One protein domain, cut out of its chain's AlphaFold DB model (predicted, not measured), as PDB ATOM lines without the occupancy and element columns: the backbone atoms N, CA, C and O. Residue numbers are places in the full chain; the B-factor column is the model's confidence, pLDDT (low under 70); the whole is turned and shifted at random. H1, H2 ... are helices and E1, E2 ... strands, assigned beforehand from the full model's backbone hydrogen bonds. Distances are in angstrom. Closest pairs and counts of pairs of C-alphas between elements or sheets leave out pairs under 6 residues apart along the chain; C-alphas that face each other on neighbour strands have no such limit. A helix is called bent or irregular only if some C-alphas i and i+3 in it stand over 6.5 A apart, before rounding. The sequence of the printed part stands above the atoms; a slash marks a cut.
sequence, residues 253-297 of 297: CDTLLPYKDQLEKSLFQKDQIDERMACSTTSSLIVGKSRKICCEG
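What this domain is: This is residues 253 to 297 of the 297 residues of an uncharacterized protein of Anopheles quadriannulatus (UniProt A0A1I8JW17). A small sheet of three strands has one irregular helix, H1, running along one face over edge strand E2, two layers in all. The printed part has 45 residues, in the order H1, E1, E2, E3; the sheet order is E1, E3, E2, antiparallel, and the class is mixed. It is compact, radius of gyration of the C-alphas 9.6 A, spanning 24 by 20 by 14 A.

Where its parts are: Find C-alpha 253 at (13.674, -9.292, 38.128); from there H1 runs 15.0 A to residue 264, irregular, with C-alphas 258 and 261 7.9 A apart. E1 is residues 272 to 274, E2 283 to 287 (13.3 A), and E3 291 to 295 (13.0 A), ending at (9.645, -6.421, 37.050).

How they stand to each other: Look for N 273 and O 292, 2.9 A, between E1 and E3, and N 287 and O 291, 2.8 A, in the hairpin E2 and E3. H1 is on the sheet at a height of 9.3 A; its closest C-alphas to E2 are Glu 264 and Val 287, 5.7 A. In H1, 3 of 8 O i to N i+4 pairs and 6 of 9 O i to N i+3 pairs are within hydrogen-bond range.

The domain as a whole: The C-alphas farthest apart, Leu 267 and Thr 282, are 25.5 A apart. The printed part has no cut and no long link; no printed residue is under 70 in pLDDT.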
ATOM      1  N   CYS A 253      12.813  -9.866  37.092       96.44
ATOM      2  CA  CYS A 253      13.674  -9.292  38.128       96.44
ATOM      3  C   CYS A 253      15.077  -9.924  38.099       96.44
ATOM      4  O   CYS A 253      16.073  -9.205  38.200       96.44
ATOM      5  N   ASP A 254      15.167 -11.229  37.837       95.94
ATOM      6  CA  ASP A 254      16.434 -11.961  37.714       95.94
ATOM      7  C   ASP A 254      17.327 -11.455  36.579       95.94
ATOM      8  O   ASP A 254      18.550 -11.482  36.688       95.94
ATOM      9  N   THR A 255      16.738 -10.923  35.503       95.50
ATOM     10  CA  THR A 255      17.505 -10.319  34.399       95.50
ATOM     11  C   THR A 255      18.072  -8.953  34.789       95.50
ATOM     12  O   THR A 255      19.110  -8.547  34.275       95.50
ATOM     13  N   LEU A 256      17.416  -8.233  35.704       96.44
ATOM     14  CA  LEU A 256      17.851  -6.914  36.174       96.44
ATOM     15  C   LEU A 256      18.900  -6.998  37.291       96.44
ATOM     16  O   LEU A 256      19.754  -6.115  37.375       96.44
ATOM     17  N   LEU A 257      18.845  -8.034  38.139       95.50
ATOM     18  CA  LEU A 257      19.721  -8.198  39.306       95.50
ATOM     19  C   LEU A 257      21.226  -8.044  38.993       95.50
ATOM     20  O   LEU A 257      21.884  -7.296  39.721       95.50
ATOM     21  N   PRO A 258      21.780  -8.641  37.916       96.00
ATOM     22  CA  PRO A 258      23.194  -8.478  37.563       96.00
ATOM     23  C   PRO A 258      23.607  -7.035  37.248       96.00
ATOM     24  O   PRO A 258      24.788  -6.708  37.329       96.00
ATOM     25  N   TYR A 259      22.650  -6.169  36.902       96.69
ATOM     26  CA  TYR A 259      22.889  -4.784  36.494       96.69
ATOM     27  C   TYR A 259      22.510  -3.761  37.574       96.69
ATOM     28  O   TYR A 259      22.386  -2.567  37.284       96.69
ATOM     29  N   LYS A 260      22.309  -4.198  38.827       95.25
ATOM     30  CA  LYS A 260      21.902  -3.320  39.936       95.25
ATOM     31  C   LYS A 260      22.865  -2.146  40.141       95.25
ATOM     32  O   LYS A 260      22.419  -1.009  40.271       95.25
ATOM     33  N   ASP A 261      24.169  -2.394  40.077       95.12
ATOM     34  CA  ASP A 261      25.193  -1.352  40.195       95.12
ATOM     35  C   ASP A 261      25.076  -0.292  39.091       95.12
ATOM     36  O   ASP A 261      25.191   0.907  39.351       95.12
ATOM     37  N   GLN A 262      24.852  -0.719  37.846       97.06
ATOM     38  CA  GLN A 262      24.684   0.170  36.698       97.06
ATOM     39  C   GLN A 262      23.398   0.991  36.830       97.06
ATOM     40  O   GLN A 262      23.406   2.183  36.515       97.06
ATOM     41  N   LEU A 263      22.320   0.383  37.330       96.56
ATOM     42  CA  LEU A 263      21.054   1.058  37.620       96.56
ATOM     43  C   LEU A 263      21.225   2.142  38.698       96.56
ATOM     44  O   LEU A 263      20.763   3.270  38.521       96.56
ATOM     45  N   GLU A 264      21.928   1.838  39.791       95.31
ATOM     46  CA  GLU A 264      22.182   2.786  40.886       95.31
ATOM     47  C   GLU A 264      23.106   3.935  40.460       95.31
ATOM     48  O   GLU A 264      22.855   5.097  40.791       95.31
ATOM     49  N   LYS A 265      24.132   3.638  39.653       94.56
ATOM     50  CA  LYS A 265      25.061   4.630  39.078       94.56
ATOM     51  C   LYS A 265      24.474   5.404  37.893       94.56
ATOM     52  O   LYS A 265      25.157   6.253  37.330       94.56
ATOM     53  N   SER A 266      23.222   5.137  37.511       94.44
ATOM     54  CA  SER A 266      22.551   5.739  36.345       94.44
ATOM     55  C   SER A 266      23.262   5.491  35.001       94.44
ATOM     56  O   SER A 266      23.030   6.216  34.033       94.44
ATOM     57  N   LEU A 267      24.105   4.454  34.932       97.38
ATOM     58  CA  LEU A 267      24.673   3.938  33.685       97.38
ATOM     59  C   LEU A 267      23.649   3.098  32.919       97.38
ATOM     60  O   LEU A 267      23.704   3.054  31.696       97.38
ATOM     61  N   PHE A 268      22.710   2.459  33.617       98.12
ATOM     62  CA  PHE A 268      21.556   1.795  33.023       98.12
ATOM     63  C   PHE A 268      20.279   2.513  33.466       98.12
ATOM     64  O   PHE A 268      20.045   2.693  34.661       98.12
ATOM     65  N   GLN A 269      19.438   2.925  32.520       97.62
ATOM     66  CA  GLN A 269      18.120   3.487  32.800       97.62
ATOM     67  C   GLN A 269      17.034   2.574  32.235       97.62
ATOM     68  O   GLN A 269      16.999   2.294  31.037       97.62
ATOM     69  N   LYS A 270      16.132   2.142  33.110       97.31
ATOM     70  CA  LYS A 270      14.875   1.446  32.814       97.31
ATOM     71  C   LYS A 270      13.790   2.112  33.654       97.31
ATOM     72  O   LYS A 270      14.133   2.724  34.656       97.31
ATOM     73  N   ASP A 271      12.524   2.000  33.261       96.88
ATOM     74  CA  ASP A 271      11.401   2.738  33.853       96.88
ATOM     75  C   ASP A 271      11.381   2.645  35.390       96.88
ATOM     76  O   ASP A 271      10.977   1.630  35.962       96.88
ATOM     77  N   GLN A 272      11.855   3.706  36.052       94.38
ATOM     78  CA  GLN A 272      11.907   3.803  37.509       94.38
ATOM     79  C   GLN A 272      10.724   4.627  38.001       94.38
ATOM     80  O   GLN A 272      10.420   5.688  37.454       94.38
ATOM     81  N   ILE A 273      10.107   4.166  39.078       95.31
ATOM     82  CA  ILE A 273       9.056   4.876  39.802       95.31
ATOM     83  C   ILE A 273       9.513   5.144  41.235       95.31
ATOM     84  O   ILE A 273      10.456   4.514  41.724       95.31
ATOM     85  N   ASP A 274       8.842   6.075  41.912       95.00
ATOM     86  CA  ASP A 274       9.020   6.266  43.352       95.00
ATOM     87  C   ASP A 274       8.699   4.954  44.089       95.00
ATOM     88  O   ASP A 274       7.740   4.251  43.752       95.00
ATOM     89  N   GLU A 275       9.508   4.596  45.086       93.44
ATOM     90  CA  GLU A 275       9.353   3.343  45.835       93.44
ATOM     91  C   GLU A 275       7.962   3.170  46.472       93.44
ATOM     92  O   GLU A 275       7.499   2.039  46.653       93.44
ATOM     93  N   ARG A 276       7.268   4.281  46.756       93.50
ATOM     94  CA  ARG A 276       5.936   4.318  47.375       93.50
ATOM     95  C   ARG A 276       4.807   4.064  46.380       93.50
ATOM     96  O   ARG A 276       3.691   3.764  46.795       93.50
ATOM     97  N   MET A 277       5.066   4.181  45.077       95.69
ATOM     98  CA  MET A 277       4.060   3.941  44.042       95.69
ATOM     99  C   MET A 277       3.825   2.441  43.836       95.69
ATOM    100  O   MET A 277       4.752   1.637  43.926       95.69
ATOM    101  N   ALA A 278       2.588   2.037  43.549       94.25
ATOM    102  CA  ALA A 278       2.285   0.647  43.210       94.25
ATOM    103  C   ALA A 278       2.919   0.269  41.862       94.25
ATOM    104  O   ALA A 278       2.945   1.081  40.936       94.25
ATOM    105  N   CYS A 279       3.429  -0.960  41.758       94.44
ATOM    106  CA  CYS A 279       3.971  -1.456  40.499       94.44
ATOM    107  C   CYS A 279       2.873  -1.924  39.544       94.44
ATOM    108  O   CYS A 279       1.812  -2.369  39.971       94.44
ATOM    109  N   SER A 280       3.156  -1.844  38.241       93.50
ATOM    110  CA  SER A 280       2.304  -2.425  37.197       93.50
ATOM    111  C   SER A 280       2.360  -3.958  37.160       93.50
ATOM    112  O   SER A 280       1.506  -4.584  36.540       93.50
ATOM    113  N   THR A 281       3.353  -4.557  37.820       94.19
ATOM    114  CA  THR A 281       3.559  -6.003  37.969       94.19
ATOM    115  C   THR A 281       3.512  -6.422  39.440       94.19
ATOM    116  O   THR A 281       3.431  -5.587  40.342       94.19
ATOM    117  N   THR A 282       3.576  -7.733  39.693       93.81
ATOM    118  CA  THR A 282       3.569  -8.315  41.046       93.81
ATOM    119  C   THR A 282       4.908  -8.209  41.777       93.81
ATOM    120  O   THR A 282       4.942  -8.386  42.992       93.81
ATOM    121  N   SER A 283       5.996  -7.919  41.059       96.25
ATOM    122  CA  SER A 283       7.360  -7.902  41.591       96.25
ATOM    123  C   SER A 283       8.059  -6.574  41.285       96.25
ATOM    124  O   SER A 283       7.682  -5.825  40.379       96.25
ATOM    125  N   SER A 284       9.086  -6.244  42.064       96.25
ATOM    126  CA  SER A 284       9.864  -5.023  41.851       96.25
ATOM    127  C   SER A 284      11.292  -5.162  42.354       96.25
ATOM    128  O   SER A 284      11.535  -5.850  43.344       96.25
ATOM    129  N   LEU A 285      12.209  -4.434  41.723       96.69
ATOM    130  CA  LEU A 285      13.600  -4.305  42.137       96.69
ATOM    131  C   LEU A 285      13.846  -2.891  42.673       96.69
ATOM    132  O   LEU A 285      13.672  -1.916  41.945       96.69
ATOM    133  N   ILE A 286      14.273  -2.773  43.931       95.12
ATOM    134  CA  ILE A 286      14.672  -1.486  44.520       95.12
ATOM    135  C   ILE A 286      16.010  -1.051  43.916       95.12
ATOM    136  O   ILE A 286      16.970  -1.825  43.884       95.12
ATOM    137  N   VAL A 287      16.068   0.201  43.465       93.62
ATOM    138  CA  VAL A 287      17.247   0.838  42.875       93.62
ATOM    139  C   VAL A 287      17.568   2.099  43.677       93.62
ATOM    140  O   VAL A 287      16.876   3.116  43.587       93.62
ATOM    141  N   GLY A 288      18.640   2.056  44.466       88.00
ATOM    142  CA  GLY A 288      19.024   3.168  45.333       88.00
ATOM    143  C   GLY A 288      18.058   3.376  46.508       88.00
ATOM    144  O   GLY A 288      17.508   2.421  47.045       88.00
ATOM    145  N   LYS A 289      17.895   4.633  46.951       85.94
ATOM    146  CA  LYS A 289      17.221   4.965  48.226       85.94
ATOM    147  C   LYS A 289      15.720   5.245  48.148       85.94
ATOM    148  O   LYS A 289      15.096   5.313  49.194       85.94
ATOM    149  N   SER A 290      15.181   5.537  46.967       90.25
ATOM    150  CA  SER A 290      13.795   6.020  46.836       90.25
ATOM    151  C   SER A 290      13.148   5.658  45.501       90.25
ATOM    152  O   SER A 290      12.150   6.259  45.104       90.25
ATOM    153  N   ARG A 291      13.756   4.737  44.749       95.62
ATOM    154  CA  ARG A 291      13.303   4.348  43.413       95.62
ATOM    155  C   ARG A 291      13.231   2.834  43.313       95.62
ATOM    156  O   ARG A 291      14.015   2.118  43.931       95.62
ATOM    157  N   LYS A 292      12.294   2.346  42.510       95.94
ATOM    158  CA  LYS A 292      12.194   0.932  42.146       95.94
ATOM    159  C   LYS A 292      11.810   0.775  40.683       95.94
ATOM    160  O   LYS A 292      11.238   1.684  40.085       95.94
ATOM    161  N   ILE A 293      12.115  -0.388  40.127       97.44
ATOM    162  CA  ILE A 293      11.711  -0.810  38.786       97.44
ATOM    163  C   ILE A 293      10.697  -1.932  38.945       97.44
ATOM    164  O   ILE A 293      10.940  -2.886  39.684       97.44
ATOM    165  N   CYS A 294       9.569  -1.828  38.252       97.56
ATOM    166  CA  CYS A 294       8.602  -2.919  38.182       97.56
ATOM    167  C   CYS A 294       9.138  -4.013  37.262       97.56
ATOM    168  O   CYS A 294       9.594  -3.719  36.157       97.56
ATOM    169  N   CYS A 295       9.118  -5.252  37.745       96.88
ATOM    170  CA  CYS A 295       9.645  -6.421  37.050       96.88
ATOM    171  C   CYS A 295       8.715  -7.629  37.209       96.88
ATOM    172  O   CYS A 295       7.822  -7.626  38.058       96.88
ATOM    173  N   GLU A 296       8.878  -8.630  36.353       94.00
ATOM    174  CA  GLU A 296       8.181  -9.915  36.491       94.00
ATOM    175  C   GLU A 296       8.935 -10.818  37.477       94.00
ATOM    176  O   GLU A 296      10.150 -10.674  37.632       94.00
ATOM    177  N   GLY A 297       8.188 -11.658  38.203       86.56
ATOM    178  CA  GLY A 297       8.730 -12.549  39.236       86.56
ATOM    179  C   GLY A 297       9.571 -13.689  38.691       86.56
ATOM    180  O   GLY A 297       9.433 -14.012  37.492       86.56
TER     181      GLY A 297